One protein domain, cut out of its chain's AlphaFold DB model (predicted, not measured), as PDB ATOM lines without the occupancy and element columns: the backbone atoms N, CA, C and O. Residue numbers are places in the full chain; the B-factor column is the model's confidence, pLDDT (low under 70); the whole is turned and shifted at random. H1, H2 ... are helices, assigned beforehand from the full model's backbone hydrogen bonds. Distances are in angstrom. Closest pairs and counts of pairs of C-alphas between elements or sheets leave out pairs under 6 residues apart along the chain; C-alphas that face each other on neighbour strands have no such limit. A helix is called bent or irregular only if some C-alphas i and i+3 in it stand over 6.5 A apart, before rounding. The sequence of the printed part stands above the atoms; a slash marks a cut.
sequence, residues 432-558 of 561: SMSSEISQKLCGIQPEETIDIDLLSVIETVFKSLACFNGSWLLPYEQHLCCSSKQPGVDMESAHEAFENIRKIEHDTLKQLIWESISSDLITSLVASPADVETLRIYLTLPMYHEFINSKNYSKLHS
ATOM      1  N   SER A 432     -25.729 -36.853  19.535       95.50
ATOM      2  CA  SER A 432     -25.070 -35.561  19.368       95.50
ATOM      3  C   SER A 432     -24.552 -35.438  17.943       95.50
ATOM      4  O   SER A 432     -24.084 -36.425  17.375       95.50
ATOM      5  N   MET A 433     -24.598 -34.231  17.383       95.00
ATOM      6  CA  MET A 433     -23.889 -33.909  16.150       95.00
ATOM      7  C   MET A 433     -22.382 -33.979  16.397       95.00
ATOM      8  O   MET A 433     -21.900 -33.531  17.435       95.00
ATOM      9  N   SER A 434     -21.646 -34.503  15.424       89.94
ATOM     10  CA  SER A 434     -20.187 -34.471  15.395       89.94
ATOM     11  C   SER A 434     -19.702 -33.875  14.074       89.94
ATOM     12  O   SER A 434     -20.482 -33.747  13.121       89.94
ATOM     13  N   SER A 435     -18.416 -33.517  14.001       89.38
ATOM     14  CA  SER A 435     -17.828 -33.023  12.749       89.38
ATOM     15  C   SER A 435     -17.966 -34.081  11.646       89.38
ATOM     16  O   SER A 435     -18.445 -33.767  10.555       89.38
ATOM     17  N   GLU A 436     -17.732 -35.357  11.967       91.88
ATOM     18  CA  GLU A 436     -17.846 -36.486  11.036       91.88
ATOM     19  C   GLU A 436     -19.265 -36.644  10.477       91.88
ATOM     20  O   GLU A 436     -19.436 -36.843   9.273       91.88
ATOM     21  N   ILE A 437     -20.297 -36.523  11.325       93.44
ATOM     22  CA  ILE A 437     -21.693 -36.590  10.872       93.44
ATOM     23  C   ILE A 437     -21.983 -35.417   9.932       93.44
ATOM     24  O   ILE A 437     -22.508 -35.632   8.843       93.44
ATOM     25  N   SER A 438     -21.605 -34.192  10.304       94.81
ATOM     26  CA  SER A 438     -21.874 -33.010   9.474       94.81
ATOM     27  C   SER A 438     -21.182 -33.077   8.104       94.81
ATOM     28  O   SER A 438     -21.795 -32.754   7.085       94.81
ATOM     29  N   GLN A 439     -19.938 -33.566   8.059       94.56
ATOM     30  CA  GLN A 439     -19.180 -33.771   6.825       94.56
ATOM     31  C   GLN A 439     -19.824 -34.855   5.958       94.56
ATOM     32  O   GLN A 439     -19.981 -34.662   4.751       94.56
ATOM     33  N   LYS A 440     -20.271 -35.963   6.571       94.31
ATOM     34  CA  LYS A 440     -21.015 -37.017   5.872       94.31
ATOM     35  C   LYS A 440     -22.285 -36.459   5.227       94.31
ATOM     36  O   LYS A 440     -22.519 -36.744   4.062       94.31
ATOM     37  N   LEU A 441     -23.064 -35.639   5.939       94.19
ATOM     38  CA  LEU A 441     -24.300 -35.049   5.402       94.19
ATOM     39  C   LEU A 441     -24.055 -34.153   4.185       94.19
ATOM     40  O   LEU A 441     -24.805 -34.228   3.218       94.19
ATOM     41  N   CYS A 442     -23.009 -33.324   4.219       93.38
ATOM     42  CA  CYS A 442     -22.646 -32.456   3.098       93.38
ATOM     43  C   CYS A 442     -22.186 -33.247   1.859       93.38
ATOM     44  O   CYS A 442     -22.286 -32.745   0.743       93.38
ATOM     45  N   GLY A 443     -21.656 -34.461   2.041       93.00
ATOM     46  CA  GLY A 443     -21.176 -35.308   0.946       93.00
ATOM     47  C   GLY A 443     -22.268 -36.091   0.204       93.00
ATOM     48  O   GLY A 443     -21.998 -36.579  -0.896       93.00
ATOM     49  N   ILE A 444     -23.471 -36.207   0.781       94.62
ATOM     50  CA  ILE A 444     -24.591 -36.964   0.202       94.62
ATOM     51  C   ILE A 444     -25.079 -36.267  -1.070       94.62
ATOM     52  O   ILE A 444     -25.414 -35.080  -1.053       94.62
ATOM     53  N   GLN A 445     -25.136 -37.017  -2.170       94.69
ATOM     54  CA  GLN A 445     -25.577 -36.478  -3.456       94.69
ATOM     55  C   GLN A 445     -27.106 -36.270  -3.485       94.69
ATOM     56  O   GLN A 445     -27.826 -36.992  -2.797       94.69
ATOM     57  N   PRO A 446     -27.644 -35.339  -4.300       93.00
ATOM     58  CA  PRO A 446     -29.078 -35.015  -4.306       93.00
ATOM     59  C   PRO A 446     -30.034 -36.195  -4.546       93.00
ATOM     60  O   PRO A 446     -31.131 -36.196  -4.001       93.00
ATOM     61  N   GLU A 447     -29.614 -37.185  -5.338       92.38
ATOM     62  CA  GLU A 447     -30.417 -38.360  -5.726       92.38
ATOM     63  C   GLU A 447     -30.038 -39.635  -4.947       92.38
ATOM     64  O   GLU A 447     -30.500 -40.736  -5.257       92.38
ATOM     65  N   GLU A 448     -29.129 -39.525  -3.975       94.19
ATOM     66  CA  GLU A 448     -28.622 -40.667  -3.219       94.19
ATOM     67  C   GLU A 448     -29.623 -41.119  -2.155       94.19
ATOM     68  O   GLU A 448     -30.134 -40.328  -1.368       94.19
ATOM     69  N   THR A 449     -29.880 -42.426  -2.081       92.25
ATOM     70  CA  THR A 449     -30.727 -42.983  -1.025       92.25
ATOM     71  C   THR A 449     -30.027 -42.888   0.326       92.25
ATOM     72  O   THR A 449     -28.919 -43.402   0.488       92.25
ATOM     73  N   ILE A 450     -30.699 -42.304   1.313       92.75
ATOM     74  CA  ILE A 450     -30.138 -42.112   2.650       92.75
ATOM     75  C   ILE A 450     -30.501 -43.290   3.550       92.75
ATOM     76  O   ILE A 450     -31.635 -43.767   3.561       92.75
ATOM     77  N   ASP A 451     -29.526 -43.715   4.345       93.31
ATOM     78  CA  ASP A 451     -29.717 -44.656   5.441       93.31
ATOM     79  C   ASP A 451     -30.789 -44.155   6.432       93.31
ATOM     80  O   ASP A 451     -30.722 -43.032   6.942       93.31
ATOM     81  N   ILE A 452     -31.779 -45.003   6.714       93.69
ATOM     82  CA  ILE A 452     -32.893 -44.707   7.622       93.69
ATOM     83  C   ILE A 452     -32.376 -44.428   9.038       93.69
ATOM     84  O   ILE A 452     -32.900 -43.537   9.712       93.69
ATOM     85  N   ASP A 453     -31.320 -45.123   9.467       92.25
ATOM     86  CA  ASP A 453     -30.724 -44.912  10.786       92.25
ATOM     87  C   ASP A 453     -30.082 -43.522  10.866       92.25
ATOM     88  O   ASP A 453     -30.252 -42.807  11.856       92.25
ATOM     89  N   LEU A 454     -29.421 -43.082   9.788       94.06
ATOM     90  CA  LEU A 454     -28.875 -41.728   9.704       94.06
ATOM     91  C   LEU A 454     -29.993 -40.681   9.753       94.06
ATOM     92  O   LEU A 454     -29.879 -39.730  10.522       94.06
ATOM     93  N   LEU A 455     -31.083 -40.857   8.997       95.62
ATOM     94  CA  LEU A 455     -32.236 -39.946   9.050       95.62
ATOM     95  C   LEU A 455     -32.813 -39.850  10.467       95.62
ATOM     96  O   LEU A 455     -33.032 -38.743  10.957       95.62
ATOM     97  N   SER A 456     -32.985 -40.984  11.151       95.44
ATOM     98  CA  SER A 456     -33.486 -41.026  12.530       95.44
ATOM     99  C   SER A 456     -32.560 -40.302  13.512       95.44
ATOM    100  O   SER A 456     -33.026 -39.567  14.392       95.44
ATOM    101  N   VAL A 457     -31.240 -40.457  13.344       95.94
ATOM    102  CA  VAL A 457     -30.240 -39.741  14.144       95.94
ATOM    103  C   VAL A 457     -30.342 -38.235  13.916       95.94
ATOM    104  O   VAL A 457     -30.418 -37.485  14.888       95.94
ATOM    105  N   ILE A 458     -30.390 -37.787  12.659       96.94
ATOM    106  CA  ILE A 458     -30.478 -36.362  12.316       96.94
ATOM    107  C   ILE A 458     -31.772 -35.746  12.840       96.94
ATOM    108  O   ILE A 458     -31.723 -34.716  13.511       96.94
ATOM    109  N   GLU A 459     -32.909 -36.398  12.605       97.38
ATOM    110  CA  GLU A 459     -34.203 -35.958  13.124       97.38
ATOM    111  C   GLU A 459     -34.144 -35.792  14.649       97.38
ATOM    112  O   GLU A 459     -34.517 -34.753  15.190       97.38
ATOM    113  N   THR A 460     -33.609 -36.791  15.360       97.50
ATOM    114  CA  THR A 460     -33.519 -36.771  16.826       97.50
ATOM    115  C   THR A 460     -32.599 -35.669  17.341       97.50
ATOM    116  O   THR A 460     -32.960 -34.973  18.293       97.50
ATOM    117  N   VAL A 461     -31.435 -35.482  16.713       97.75
ATOM    118  CA  VAL A 461     -30.473 -34.442  17.098       97.75
ATOM    119  C   VAL A 461     -31.065 -33.047  16.926       97.75
ATOM    120  O   VAL A 461     -30.920 -32.224  17.829       97.75
ATOM    121  N   PHE A 462     -31.751 -32.781  15.811       97.56
ATOM    122  CA  PHE A 462     -32.291 -31.451  15.531       97.56
ATOM    123  C   PHE A 462     -33.629 -31.157  16.199       97.56
ATOM    124  O   PHE A 462     -33.917 -29.980  16.383       97.56
ATOM    125  N   LYS A 463     -34.425 -32.162  16.592       96.50
ATOM    126  CA  LYS A 463     -35.684 -31.933  17.327       96.50
ATOM    127  C   LYS A 463     -35.509 -31.860  18.843       96.50
ATOM    128  O   LYS A 463     -36.334 -31.263  19.529       96.50
ATOM    129  N   SER A 464     -34.467 -32.488  19.396       97.19
ATOM    130  CA  SER A 464     -34.242 -32.526  20.845       97.19
ATOM    131  C   SER A 464     -33.354 -31.384  21.331       97.19
ATOM    132  O   SER A 464     -32.190 -31.281  20.945       97.19
ATOM    133  N   LEU A 465     -33.850 -30.617  22.310       95.88
ATOM    134  CA  LEU A 465     -33.046 -29.621  23.027       95.88
ATOM    135  C   LEU A 465     -31.791 -30.225  23.656       95.88
ATOM    136  O   LEU A 465     -30.741 -29.594  23.635       95.88
ATOM    137  N   ALA A 466     -31.890 -31.420  24.243       97.06
ATOM    138  CA  ALA A 466     -30.777 -32.037  24.957       97.06
ATOM    139  C   ALA A 466     -29.687 -32.515  23.988       97.06
ATOM    140  O   ALA A 466     -28.505 -32.295  24.251       97.06
ATOM    141  N   CYS A 467     -30.076 -33.119  22.860       98.00
ATOM    142  CA  CYS A 467     -29.139 -33.561  21.827       98.00
ATOM    143  C   CYS A 467     -28.467 -32.376  21.136       98.00
ATOM    144  O   CYS A 467     -27.240 -32.337  21.040       98.00
ATOM    145  N   PHE A 468     -29.252 -31.379  20.723       97.25
ATOM    146  CA  PHE A 468     -28.737 -30.157  20.111       97.25
ATOM    147  C   PHE A 468     -27.755 -29.446  21.053       97.25
ATOM    148  O   PHE A 468     -26.620 -29.157  20.685       97.25
ATOM    149  N   ASN A 469     -28.142 -29.262  22.318       95.69
ATOM    150  CA  ASN A 469     -27.283 -28.667  23.339       95.69
ATOM    151  C   ASN A 469     -26.013 -29.502  23.621       95.69
ATOM    152  O   ASN A 469     -24.928 -28.967  23.837       95.69
ATOM    153  N   GLY A 470     -26.127 -30.830  23.602       95.75
ATOM    154  CA  GLY A 470     -25.025 -31.757  23.860       95.75
ATOM    155  C   GLY A 470     -24.086 -32.013  22.681       95.75
ATOM    156  O   GLY A 470     -23.205 -32.866  22.821       95.75
ATOM    157  N   SER A 471     -24.285 -31.337  21.544       96.81
ATOM    158  CA  SER A 471     -23.582 -31.612  20.287       96.81
ATOM    159  C   SER A 471     -22.189 -30.998  20.201       96.81
ATOM    160  O   SER A 471     -21.224 -31.693  19.904       96.81
ATOM    161  N   TRP A 472     -22.055 -29.717  20.532       95.44
ATOM    162  CA  TRP A 472     -20.806 -28.969  20.341       95.44
ATOM    163  C   TRP A 472     -20.180 -28.594  21.680       95.44
ATOM    164  O   TRP A 472     -19.977 -27.423  21.984       95.44
ATOM    165  N   LEU A 473     -19.944 -29.584  22.541       94.88
ATOM    166  CA  LEU A 473     -19.276 -29.364  23.827       94.88
ATOM    167  C   LEU A 473     -17.758 -29.323  23.634       94.88
ATOM    168  O   LEU A 473     -17.221 -30.125  22.874       94.88
ATOM    169  N   LEU A 474     -17.061 -28.442  24.364       93.69
ATOM    170  CA  LEU A 474     -15.595 -28.375  24.303       93.69
ATOM    171  C   LEU A 474     -14.961 -29.748  24.607       93.69
ATOM    172  O   LEU A 474     -15.360 -30.404  25.583       93.69
ATOM    173  N   PRO A 475     -13.954 -30.178  23.826       90.31
ATOM    174  CA  PRO A 475     -13.316 -31.477  23.994       90.31
ATOM    175  C   PRO A 475     -12.478 -31.538  25.278       90.31
ATOM    176  O   PRO A 475     -12.317 -30.551  25.999       90.31
ATOM    177  N   TYR A 476     -11.941 -32.726  25.576       86.06
ATOM    178  CA  TYR A 476     -11.062 -32.961  26.733       86.06
ATOM    179  C   TYR A 476     -11.644 -32.442  28.053       86.06
ATOM    180  O   TYR A 476     -10.929 -31.913  28.899       86.06
ATOM    181  N   GLU A 477     -12.965 -32.572  28.201       84.06
ATOM    182  CA  GLU A 477     -13.690 -32.261  29.439       84.06
ATOM    183  C   GLU A 477     -13.638 -30.783  29.858       84.06
ATOM    184  O   GLU A 477     -14.105 -30.419  30.936       84.06
ATOM    185  N   GLN A 478     -13.174 -29.893  28.975       86.25
ATOM    186  CA  GLN A 478     -13.127 -28.449  29.230       86.25
ATOM    187  C   GLN A 478     -14.527 -27.833  29.408       86.25
ATOM    188  O   GLN A 478     -14.670 -26.725  29.923       86.25
ATOM    189  N   HIS A 479     -15.579 -28.565  29.037       87.50
ATOM    190  CA  HIS A 479     -16.975 -28.185  29.235       87.50
ATOM    191  C   HIS A 479     -17.516 -28.431  30.664       87.50
ATOM    192  O   HIS A 479     -18.618 -27.965  30.961       87.50
ATOM    193  N   LEU A 480     -16.785 -29.125  31.556       84.12
ATOM    194  CA  LEU A 480     -17.258 -29.480  32.910       84.12
ATOM    195  C   LEU A 480     -17.506 -28.265  33.831       84.12
ATOM    196  O   LEU A 480     -18.378 -28.287  34.694       84.12
ATOM    197  N   CYS A 481     -16.783 -27.160  33.639       75.69
ATOM    198  CA  CYS A 481     -16.903 -25.952  34.470       75.69
ATOM    199  C   CYS A 481     -17.933 -24.947  33.924       75.69
ATOM    200  O   CYS A 481     -17.735 -23.730  33.998       75.69
ATOM    201  N   CYS A 482     -19.030 -25.448  33.349       83.00
ATOM    202  CA  CYS A 482     -20.026 -24.608  32.694       83.00
ATOM    203  C   CYS A 482     -20.612 -23.552  33.644       83.00
ATOM    204  O   CYS A 482     -21.101 -23.855  34.735       83.00
ATOM    205  N   SER A 483     -20.599 -22.299  33.198       84.88
ATOM    206  CA  SER A 483     -21.154 -21.145  33.902       84.88
ATOM    207  C   SER A 483     -21.708 -20.127  32.906       84.88
ATOM    208  O   SER A 483     -21.528 -20.258  31.699       84.88
ATOM    209  N   SER A 484     -22.328 -19.052  33.399       82.88
ATOM    210  CA  SER A 484     -22.834 -17.976  32.533       82.88
ATOM    211  C   SER A 484     -21.733 -17.226  31.778       82.88
ATOM    212  O   SER A 484     -22.024 -16.525  30.815       82.88
ATOM    213  N   LYS A 485     -20.471 -17.361  32.205       85.00
ATOM    214  CA  LYS A 485     -19.298 -16.751  31.555       85.00
ATOM    215  C   LYS A 485     -18.508 -17.736  30.699       85.00
ATOM    216  O   LYS A 485     -17.781 -17.319  29.809       85.00
ATOM    217  N   GLN A 486     -18.609 -19.024  31.008       88.19
ATOM    218  CA  GLN A 486     -17.908 -20.100  30.319       88.19
ATOM    219  C   GLN A 486     -18.956 -21.121  29.890       88.19
ATOM    220  O   GLN A 486     -19.258 -22.034  30.659       88.19
ATOM    221  N   PRO A 487     -19.548 -20.959  28.695       89.19
ATOM    222  CA  PRO A 487     -20.629 -21.828  28.260       89.19
ATOM    223  C   PRO A 487     -20.144 -23.261  28.024       89.19
ATOM    224  O   PRO A 487     -20.951 -24.173  28.067       89.19
ATOM    225  N   GLY A 488     -18.847 -23.504  27.814       92.62
ATOM    226  CA  GLY A 488     -18.340 -24.856  27.553       92.62
ATOM    227  C   GLY A 488     -18.731 -25.395  26.172       92.62
ATOM    228  O   GLY A 488     -18.802 -26.609  25.996       92.62
ATOM    229  N   VAL A 489     -19.013 -24.495  25.226       94.44
ATOM    230  CA  VAL A 489     -19.386 -24.796  23.836       94.44
ATOM    231  C   VAL A 489     -18.182 -24.569  22.931       94.44
ATOM    232  O   VAL A 489     -17.502 -23.551  23.054       94.44
ATOM    233  N   ASP A 490     -17.945 -25.505  22.021       95.31
ATOM    234  CA  ASP A 490     -16.988 -25.387  20.931       95.31
ATOM    235  C   ASP A 490     -17.632 -24.631  19.759       95.31
ATOM    236  O   ASP A 490     -18.362 -25.195  18.940       95.31
ATOM    237  N   MET A 491     -17.403 -23.317  19.716       94.75
ATOM    238  CA  MET A 491     -17.983 -22.453  18.683       94.75
ATOM    239  C   MET A 491     -17.390 -22.715  17.294       94.75
ATOM    240  O   MET A 491     -18.076 -22.480  16.300       94.75
ATOM    241  N   GLU A 492     -16.146 -23.197  17.210       95.00
ATOM    242  CA  GLU A 492     -15.502 -23.522  15.934       95.00
ATOM    243  C   GLU A 492     -16.130 -24.783  15.340       95.00
ATOM    244  O   GLU A 492     -16.568 -24.764  14.188       95.00
ATOM    245  N   SER A 493     -16.290 -25.832  16.151       95.31
ATOM    246  CA  SER A 493     -16.971 -27.064  15.742       95.31
ATOM    247  C   SER A 493     -18.437 -26.820  15.371       95.31
ATOM    248  O   SER A 493     -18.923 -27.351  14.369       95.31
ATOM    249  N   ALA A 494     -19.145 -25.974  16.130       96.50
ATOM    250  CA  ALA A 494     -20.505 -25.571  15.779       96.50
ATOM    251  C   ALA A 494     -20.547 -24.848  14.424       96.50
ATOM    252  O   ALA A 494     -21.384 -25.167  13.579       96.50
ATOM    253  N   HIS A 495     -19.629 -23.906  14.186       96.12
ATOM    254  CA  HIS A 495     -19.565 -23.166  12.926       96.12
ATOM    255  C   HIS A 495     -19.284 -24.078  11.733       96.12
ATOM    256  O   HIS A 495     -19.999 -24.006  10.735       96.12
ATOM    257  N   GLU A 496     -18.303 -24.974  11.857       96.19
ATOM    258  CA  GLU A 496     -17.989 -25.963  10.826       96.19
ATOM    259  C   GLU A 496     -19.217 -26.826  10.493       96.19
ATOM    260  O   GLU A 496     -19.577 -26.977   9.322       96.19
ATOM    261  N   ALA A 497     -19.912 -27.334  11.516       96.56
ATOM    262  CA  ALA A 497     -21.092 -28.168  11.325       96.56
ATOM    263  C   ALA A 497     -22.209 -27.424  10.575       96.56
ATOM    264  O   ALA A 497     -22.788 -27.974   9.638       96.56
ATOM    265  N   PHE A 498     -22.499 -26.170  10.936       97.12
ATOM    266  CA  PHE A 498     -23.538 -25.384  10.264       97.12
ATOM    267  C   PHE A 498     -23.162 -24.943   8.847       97.12
ATOM    268  O   PHE A 498     -24.046 -24.889   7.987       97.12
ATOM    269  N   GLU A 499     -21.880 -24.715   8.558       96.81
ATOM    270  CA  GLU A 499     -21.407 -24.495   7.187       96.81
ATOM    271  C   GLU A 499     -21.538 -25.757   6.324       96.81
ATOM    272  O   GLU A 499     -21.899 -25.665   5.150       96.81
ATOM    273  N   ASN A 500     -21.320 -26.943   6.895       96.75
ATOM    274  CA  ASN A 500     -21.590 -28.206   6.207       96.75
ATOM    275  C   ASN A 500     -23.095 -28.409   5.976       96.75
ATOM    276  O   ASN A 500     -23.504 -28.752   4.870       96.75
ATOM    277  N   ILE A 501     -23.936 -28.112   6.973       96.56
ATOM    278  CA  ILE A 501     -25.403 -28.205   6.856       96.56
ATOM    279  C   ILE A 501     -25.939 -27.266   5.769       96.56
ATOM    280  O   ILE A 501     -26.828 -27.640   5.010       96.56
ATOM    281  N   ARG A 502     -25.387 -26.055   5.655       96.31
ATOM    282  CA  ARG A 502     -25.758 -25.084   4.616       96.31
ATOM    283  C   ARG A 502     -25.492 -25.588   3.193       96.31
ATOM    284  O   ARG A 502     -26.182 -25.174   2.267       96.31
ATOM    285  N   LYS A 503     -24.484 -26.443   3.015       96.38
ATOM    286  CA  LYS A 503     -24.073 -26.996   1.715       96.38
ATOM    287  C   LYS A 503     -24.831 -28.264   1.327       96.38
ATOM    288  O   LYS A 503     -24.625 -28.749   0.222       96.38
ATOM    289  N   ILE A 504     -25.682 -28.807   2.201       96.62
ATOM    290  CA  ILE A 504     -26.505 -29.975   1.873       96.62
ATOM    291  C   ILE A 504     -27.345 -29.641   0.641       96.62
ATOM    292  O   ILE A 504     -28.049 -28.634   0.631       96.62
ATOM    293  N   GLU A 505     -27.300 -30.492  -0.383       95.00
ATOM    294  CA  GLU A 505     -28.102 -30.328  -1.600       95.00
ATOM    295  C   GLU A 505     -29.345 -31.228  -1.614       95.00
ATOM    296  O   GLU A 505     -30.338 -30.869  -2.241       95.00
ATOM    297  N   HIS A 506     -29.337 -32.324  -0.851       96.62
ATOM    298  CA  HIS A 506     -30.425 -33.299  -0.785       96.62
ATOM    299  C   HIS A 506     -31.694 -32.741  -0.107       96.62
ATOM    300  O   HIS A 506     -31.692 -32.397   1.080       96.62
ATOM    301  N   ASP A 507     -32.820 -32.732  -0.827       95.00
ATOM    302  CA  ASP A 507     -34.050 -32.043  -0.403       95.00
ATOM    303  C   ASP A 507     -34.722 -32.660   0.831       95.00
ATOM    304  O   ASP A 507     -35.123 -31.927   1.736       95.00
ATOM    305  N   THR A 508     -34.776 -33.993   0.941       95.19
ATOM    306  CA  THR A 508     -35.332 -34.657   2.137       95.19
ATOM    307  C   THR A 508     -34.585 -34.279   3.417       95.19
ATOM    308  O   THR A 508     -35.228 -34.024   4.430       95.19
ATOM    309  N   LEU A 509     -33.248 -34.182   3.390       95.88
ATOM    310  CA  LEU A 509     -32.463 -33.761   4.558       95.88
ATOM    311  C   LEU A 509     -32.720 -32.304   4.919       95.88
ATOM    312  O   LEU A 509     -32.921 -31.998   6.093       95.88
ATOM    313  N   LYS A 510     -32.750 -31.411   3.921       96.25
ATOM    314  CA  LYS A 510     -33.084 -29.999   4.146       96.25
ATOM    315  C   LYS A 510     -34.448 -29.864   4.809       96.25
ATOM    316  O   LYS A 510     -34.568 -29.156   5.806       96.25
ATOM    317  N   GLN A 511     -35.458 -30.559   4.281       96.44
ATOM    318  CA  GLN A 511     -36.813 -30.524   4.819       96.44
ATOM    319  C   GLN A 511     -36.869 -31.107   6.235       96.44
ATOM    320  O   GLN A 511     -37.448 -30.478   7.115       96.44
ATOM    321  N   LEU A 512     -36.215 -32.246   6.478       97.38
ATOM    322  CA  LEU A 512     -36.159 -32.887   7.791       97.38
ATOM    323  C   LEU A 512     -35.540 -31.967   8.852       97.38
ATOM    324  O   LEU A 512     -36.123 -31.779   9.919       97.38
ATOM    325  N   ILE A 513     -34.376 -31.375   8.560       97.44
ATOM    326  CA  ILE A 513     -33.681 -30.456   9.475       97.44
ATOM    327  C   ILE A 513     -34.528 -29.202   9.705       97.44
ATOM    328  O   ILE A 513     -34.700 -28.768  10.844       97.44
ATOM    329  N   TRP A 514     -35.096 -28.638   8.637       96.81
ATOM    330  CA  TRP A 514     -35.977 -27.480   8.720       96.81
ATOM    331  C   TRP A 514     -37.201 -27.743   9.604       96.81
ATOM    332  O   TRP A 514     -37.492 -26.936  10.488       96.81
ATOM    333  N   GLU A 515     -37.916 -28.849   9.392       96.62
ATOM    334  CA  GLU A 515     -39.101 -29.207  10.177       96.62
ATOM    335  C   GLU A 515     -38.731 -29.492  11.635       96.62
ATOM    336  O   GLU A 515     -39.356 -28.916  12.525       96.62
ATOM    337  N   SER A 516     -37.654 -30.250  11.873       97.38
ATOM    338  CA  SER A 516     -37.159 -30.565  13.222       97.38
ATOM    339  C   SER A 516     -36.814 -29.300  14.014       97.38
ATOM    340  O   SER A 516     -37.165 -29.175  15.187       97.38
ATOM    341  N   ILE A 517     -36.157 -28.320  13.384       95.81
ATOM    342  CA  ILE A 517     -35.814 -27.057  14.048       95.81
ATOM    343  C   ILE A 517     -37.062 -26.182  14.236       95.81
ATOM    344  O   ILE A 517     -37.323 -25.702  15.338       95.81
ATOM    345  N   SER A 518     -37.820 -25.942  13.162       93.88
ATOM    346  CA  SER A 518     -38.888 -24.933  13.149       93.88
ATOM    347  C   SER A 518     -40.168 -25.363  13.864       93.88
ATOM    348  O   SER A 518     -40.840 -24.509  14.443       93.88
ATOM    349  N   SER A 519     -40.504 -26.654  13.842       92.25
ATOM    350  CA  SER A 519     -41.745 -27.176  14.427       92.25
ATOM    351  C   SER A 519     -41.537 -27.776  15.814       92.25
ATOM    352  O   SER A 519     -42.413 -27.611  16.662       92.25
ATOM    353  N   ASP A 520     -40.391 -28.415  16.072       93.88
ATOM    354  CA  ASP A 520     -40.160 -29.159  17.317       93.88
ATOM    355  C   ASP A 520     -39.176 -28.451  18.261       93.88
ATOM    356  O   ASP A 520     -39.525 -28.114  19.393       93.88
ATOM    357  N   LEU A 521     -37.949 -28.170  17.808       94.62
ATOM    358  CA  LEU A 521     -36.899 -27.626  18.678       94.62
ATOM    359  C   LEU A 521     -37.282 -26.255  19.241       94.62
ATOM    360  O   LEU A 521     -37.256 -26.039  20.452       94.62
ATOM    361  N   ILE A 522     -37.675 -25.339  18.359       92.12
ATOM    362  CA  ILE A 522     -38.018 -23.956  18.699       92.12
ATOM    363  C   ILE A 522     -39.257 -23.892  19.602       92.12
ATOM    364  O   ILE A 522     -39.286 -23.108  20.549       92.12
ATOM    365  N   THR A 523     -40.254 -24.749  19.371       89.88
ATOM    366  CA  THR A 523     -41.483 -24.793  20.184       89.88
ATOM    367  C   THR A 523     -41.271 -25.452  21.547       89.88
ATOM    368  O   THR A 523     -42.042 -25.208  22.475       89.88
ATOM    369  N   SER A 524     -40.211 -26.251  21.693       90.19
ATOM    370  CA  SER A 524     -39.851 -26.900  22.956       90.19
ATOM    371  C   SER A 524     -39.058 -26.010  23.923       90.19
ATOM    372  O   SER A 524     -38.895 -26.387  25.087       90.19
ATOM    373  N   LEU A 525     -38.585 -24.833  23.482       89.44
ATOM    374  CA  LEU A 525     -37.853 -23.880  24.324       89.44
ATOM    375  C   LEU A 525     -38.673 -23.476  25.560       89.44
ATOM    376  O   LEU A 525     -39.861 -23.167  25.483       89.44
ATOM    377  N   VAL A 526     -38.013 -23.446  26.719       84.06
ATOM    378  CA  VAL A 526     -38.644 -23.144  28.010       84.06
ATOM    379  C   VAL A 526     -38.225 -21.768  28.523       84.06
ATOM    380  O   VAL A 526     -37.047 -21.424  28.512       84.06
ATOM    381  N   ALA A 527     -39.183 -20.997  29.044       79.88
ATOM    382  CA  ALA A 527     -38.917 -19.660  29.585       79.88
ATOM    383  C   ALA A 527     -38.042 -19.675  30.856       79.88
ATOM    384  O   ALA A 527     -37.318 -18.721  31.125       79.88
ATOM    385  N   SER A 528     -38.115 -20.752  31.644       82.19
ATOM    386  CA  SER A 528     -37.350 -20.932  32.882       82.19
ATOM    387  C   SER A 528     -36.521 -22.215  32.794       82.19
ATOM    388  O   SER A 528     -36.995 -23.272  33.219       82.19
ATOM    389  N   PRO A 529     -35.310 -22.154  32.222       83.12
ATOM    390  CA  PRO A 529     -34.476 -23.331  32.055       83.12
ATOM    391  C   PRO A 529     -34.011 -23.951  33.376       83.12
ATOM    392  O   PRO A 529     -33.853 -23.266  34.385       83.12
ATOM    393  N   ALA A 530     -33.717 -25.253  33.336       81.81
ATOM    394  CA  ALA A 530     -33.279 -26.031  34.495       81.81
ATOM    395  C   ALA A 530     -31.899 -25.613  35.041       81.81
ATOM    396  O   ALA A 530     -31.647 -25.687  36.243       81.81
ATOM    397  N   ASP A 531     -30.995 -25.197  34.151       90.94
ATOM    398  CA  ASP A 531     -29.630 -24.770  34.463       90.94
ATOM    399  C   ASP A 531     -29.049 -23.926  33.317       90.94
ATOM    400  O   ASP A 531     -29.534 -23.972  32.183       90.94
ATOM    401  N   VAL A 532     -27.974 -23.188  33.608       89.44
ATOM    402  CA  VAL A 532     -27.213 -22.383  32.639       89.44
ATOM    403  C   VAL A 532     -26.747 -23.177  31.413       89.44
ATOM    404  O   VAL A 532     -26.628 -22.600  30.338       89.44
ATOM    405  N   GLU A 533     -26.544 -24.492  31.531       91.69
ATOM    406  CA  GLU A 533     -26.191 -25.369  30.408       91.69
ATOM    407  C   GLU A 533     -27.217 -25.336  29.279       91.69
ATOM    408  O   GLU A 533     -26.848 -25.440  28.117       91.69
ATOM    409  N   THR A 534     -28.499 -25.154  29.575       90.94
ATOM    410  CA  THR A 534     -29.531 -25.048  28.528       90.94
ATOM    411  C   THR A 534     -29.390 -23.780  27.681       90.94
ATOM    412  O   THR A 534     -29.826 -23.763  26.534       90.94
ATOM    413  N   LEU A 535     -28.741 -22.727  28.202       90.31
ATOM    414  CA  LEU A 535     -28.614 -21.446  27.504       90.31
ATOM    415  C   LEU A 535     -27.669 -21.515  26.296       90.31
ATOM    416  O   LEU A 535     -27.694 -20.633  25.443       90.31
ATOM    417  N   ARG A 536     -26.862 -22.574  26.183       92.12
ATOM    418  CA  ARG A 536     -25.969 -22.826  25.041       92.12
ATOM    419  C   ARG A 536     -26.712 -22.890  23.708       92.12
ATOM    420  O   ARG A 536     -26.143 -22.529  22.679       92.12
ATOM    421  N   ILE A 537     -27.982 -23.302  23.722       91.62
ATOM    422  CA  ILE A 537     -28.801 -23.344  22.509       91.62
ATOM    423  C   ILE A 537     -28.952 -21.954  21.884       91.62
ATOM    424  O   ILE A 537     -28.905 -21.824  20.669       91.62
ATOM    425  N   TYR A 538     -29.014 -20.898  22.699       90.81
ATOM    426  CA  TYR A 538     -29.120 -19.514  22.227       90.81
ATOM    427  C   TYR A 538     -27.833 -19.015  21.552       90.81
ATOM    428  O   TYR A 538     -27.870 -18.016  20.842       90.81
ATOM    429  N   LEU A 539     -26.705 -19.703  21.754       92.06
ATOM    430  CA  LEU A 539     -25.436 -19.403  21.086       92.06
ATOM    431  C   LEU A 539     -25.313 -20.121  19.738       92.06
ATOM    432  O   LEU A 539     -24.735 -19.576  18.803       92.06
ATOM    433  N   THR A 540     -25.841 -21.342  19.651       94.19
ATOM    434  CA  THR A 540     -25.614 -22.260  18.522       94.19
ATOM    435  C   THR A 540     -26.774 -22.281  17.532       94.19
ATOM    436  O   THR A 540     -26.550 -22.346  16.329       94.19
ATOM    437  N   LEU A 541     -28.018 -22.144  17.994       93.88
ATOM    438  CA  LEU A 541     -29.208 -22.153  17.140       93.88
ATOM    439  C   LEU A 541     -29.217 -21.044  16.069       93.88
ATOM    440  O   LEU A 541     -29.509 -21.366  14.916       93.88
ATOM    441  N   PRO A 542     -28.830 -19.782  16.363       93.31
ATOM    442  CA  PRO A 542     -28.776 -18.730  15.342       93.31
ATOM    443  C   PRO A 542     -27.755 -18.977  14.221       93.31
ATOM    444  O   PRO A 542     -27.772 -18.264  13.220       93.31
ATOM    445  N   MET A 543     -26.858 -19.958  14.375       94.44
ATOM    446  CA  MET A 543     -25.881 -20.330  13.348       94.44
ATOM    447  C   MET A 543     -26.519 -21.129  12.201       94.44
ATOM    448  O   MET A 543     -25.917 -21.262  11.137       94.44
ATOM    449  N   TYR A 544     -27.745 -21.637  12.378       95.75
ATOM    450  CA  TYR A 544     -28.492 -22.278  11.302       95.75
ATOM    451  C   TYR A 544     -28.856 -21.258  10.209       95.75
ATOM    452  O   TYR A 544     -29.528 -20.260  10.469       95.75
ATOM    453  N   HIS A 545     -28.426 -21.516   8.971       94.56
ATOM    454  CA  HIS A 545     -28.439 -20.545   7.866       94.56
ATOM    455  C   HIS A 545     -29.814 -19.919   7.564       94.56
ATOM    456  O   HIS A 545     -29.878 -18.762   7.139       94.56
ATOM    457  N   GLU A 546     -30.919 -20.621   7.832       95.00
ATOM    458  CA  GLU A 546     -32.268 -20.085   7.616       95.00
ATOM    459  C   GLU A 546     -32.656 -18.951   8.581       95.00
ATOM    460  O   GLU A 546     -33.602 -18.219   8.292       95.00
ATOM    461  N   PHE A 547     -31.917 -18.721   9.677       91.75
ATOM    462  CA  PHE A 547     -32.138 -17.557  10.551       91.75
ATOM    463  C   PHE A 547     -31.866 -16.220   9.850       91.75
ATOM    464  O   PHE A 547     -32.445 -15.203  10.239       91.75
ATOM    465  N   ILE A 548     -31.028 -16.220   8.806       90.56
ATOM    466  CA  ILE A 548     -30.709 -15.038   7.988       90.56
ATOM    467  C   ILE A 548     -31.823 -14.768   6.957       90.56
ATOM    468  O   ILE A 548     -31.971 -13.651   6.457       90.56
ATOM    469  N   ASN A 549     -32.642 -15.774   6.639       90.38
ATOM    470  CA  ASN A 549     -33.705 -15.665   5.651       90.38
ATOM    471  C   ASN A 549     -34.888 -14.856   6.210       90.38
ATOM    472  O   ASN A 549     -35.678 -15.341   7.020       90.38
ATOM    473  N   SER A 550     -35.053 -13.622   5.727       87.25
ATOM    474  CA  SER A 550     -36.097 -12.698   6.197       87.25
ATOM    475  C   SER A 550     -37.523 -13.235   6.035       87.25
ATOM    476  O   SER A 550     -38.411 -12.845   6.793       87.25
ATOM    477  N   LYS A 551     -37.755 -14.172   5.105       90.25
ATOM    478  CA  LYS A 551     -39.062 -14.827   4.921       90.25
ATOM    479  C   LYS A 551     -39.449 -15.723   6.100       90.25
ATOM    480  O   LYS A 551     -40.636 -15.946   6.324       90.25
ATOM    481  N   ASN A 552     -38.465 -16.203   6.859       90.00
ATOM    482  CA  ASN A 552     -38.648 -17.150   7.954       90.00
ATOM    483  C   ASN A 552     -38.703 -16.481   9.333       90.00
ATOM    484  O   ASN A 552     -38.845 -17.176  10.341       90.00
ATOM    485  N   TYR A 553     -38.650 -15.145   9.389       85.81
ATOM    486  CA  TYR A 553     -38.607 -14.379  10.636       85.81
ATOM    487  C   TYR A 553     -39.724 -14.768  11.618       85.81
ATOM    488  O   TYR A 553     -39.455 -15.064  12.776       85.81
ATOM    489  N   SER A 554     -40.972 -14.863  11.151       84.19
ATOM    490  CA  SER A 554     -42.120 -15.201  12.008       84.19
ATOM    491  C   SER A 554     -42.042 -16.598  12.632       84.19
ATOM    492  O   SER A 554     -42.576 -16.809  13.721       84.19
ATOM    493  N   LYS A 555     -41.381 -17.551  11.965       85.69
ATOM    494  CA  LYS A 555     -41.232 -18.930  12.446       85.69
ATOM    495  C   LYS A 555     -40.016 -19.106  13.347       85.69
ATOM    496  O   LYS A 555     -40.116 -19.789  14.355       85.69
ATOM    497  N   LEU A 556     -38.881 -18.507  12.985       87.12
ATOM    498  CA  LEU A 556     -37.615 -18.744  13.681       87.12
ATOM    499  C   LEU A 556     -37.334 -17.746  14.809       87.12
ATOM    500  O   LEU A 556     -36.674 -18.105  15.777       87.12
ATOM    501  N   HIS A 557     -37.816 -16.504  14.699       81.56
ATOM    502  CA  HIS A 557     -37.474 -15.429  15.642       81.56
ATOM    503  C   HIS A 557     -38.550 -15.185  16.705       81.56
ATOM    504  O   HIS A 557     -38.274 -14.525  17.703       81.56
ATOM    505  N   SER A 558     -39.758 -15.732  16.532       70.56
ATOM    506  CA  SER A 558     -40.889 -15.492  17.440       70.56
ATOM    507  C   SER A 558     -40.673 -15.926  18.898       70.56
ATOM    508  O   SER A 558     -41.259 -15.285  19.763       70.56
TER     509      SER A 558
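AT A GLANCE: This is residues 432 to 558 of the 561 residues of an uncharacterized protein of Aedes albopictus (UniProt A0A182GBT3). Two pairs of helices, H1 with H4 and H2 with H5, make two sides of a compact body, and H6 runs on from near the short H3 to the side of H4. From the end of H6 the chain turns into the short H7 and then H8, which comes back toward H5, while residues 470 to 490 make a wide loop at one end of the body. The printed part has 127 residues, of which 76 are in eight named helices, H1 to H8 in order along the chain; there is no named strand, and the class is all helix. The radius of gyration of the C-alphas is 14.6 A, which is compact, and the C-alphas span 44 by 36 by 23 A along their three main axes.

HOW THE PARTS SIT: Start at H1, residues 435 to 443, and look across to H4, residues 491 to 502: they touch, with the closest C-alphas, those of Ser 438 and Ala 497, 5.2 A apart. They run the same way at a shallow tilt of 18 degrees. Next along the printed part comes H2, residues 452 to 463; it and H1 are near each other, with 7 pairs of C-alphas within 10 A. H2 touches H5, residues 507 to 521, at Lys 463 and Ser 516, their closest C-alphas, 4.6 A apart; they run the same way at a steep tilt of 35.3 degrees, only just past shallow. H3, residues 465 to 469, touches H2 only at the corner, where the C-alphas of Val 461 and Cys 467 are the closest at 5.0 A. Look then from H3 to H6, residues 532 to 543: they touch, the closest C-alphas being those of Asn 469 and Ile 537 at 5.6 A, and H6 does so with residues 533 to 537 alone. With residues 540 to 543 alone H6 touches H4, the closest C-alphas being those of Phe 498 and Met 543 at 6.4 A; the tilt is a steep 42 degrees, the same way. H7, residues 545 to 548, and H6 meet only through their link. H8, residues 550 to 556, and H7 only just touch, and only at the corner, with 3 pairs of C-alphas within 8 A and the closest, Phe 547 and Leu 556, 6.4 A apart. H8 is close to but not clearly touching H5, the C-alphas of Ser 518 and Leu 556 being the closest at 6.3 A. Among the pairs that are apart are H2 and H4, and H6 and H8. In the backbone, every O i to N i+4 pair is within hydrogen-bond range in H1, H2, H3 and H4, and 10 of 11 are in H5. H6 has 2 of 8 beside 7 of 9 O i to N i+3 pairs, H8 has 1 of 3 beside 3 of 4, and H7 is too short for an O i to N i+4 pair.

IN THESE COORDINATES: Find C-alpha 435 at (-17.828, -33.023, 12.749), where H1 begins; it runs 12.5 A to C-alpha 443. H2 and H4 each measure 16.3 A from first to last C-alpha, and H3 measures 5.8 A. H5 begins at C-alpha 507, (-34.050, -32.043, -0.403), and is the longest helix by residues, 19.8 A; it is neither bent nor irregular, but only just, since C-alphas 518 and 521 are 6.5 A apart. H6 measures 19.4 A and is only just irregular, with C-alphas 539 and 542 6.7 A apart. H7 measures 6.0 A. H8, 9.7 A, is irregular, with C-alphas 551 and 554 7.7 A apart; it ends at C-alpha 556, (-37.615, -18.744, 13.681).

THE WHOLE: The two C-alphas farthest apart are those of Glu 447 and Lys 485, at 44.5 A. The printed part, residues 432 to 558, has no cut. The link from H3 to H4, 21 residues, is long; the links H1 to H2 and H5 to H6 are short, and the other four are tight. The mean pLDDT of the printed part is 92.3, and no printed residue is under 70.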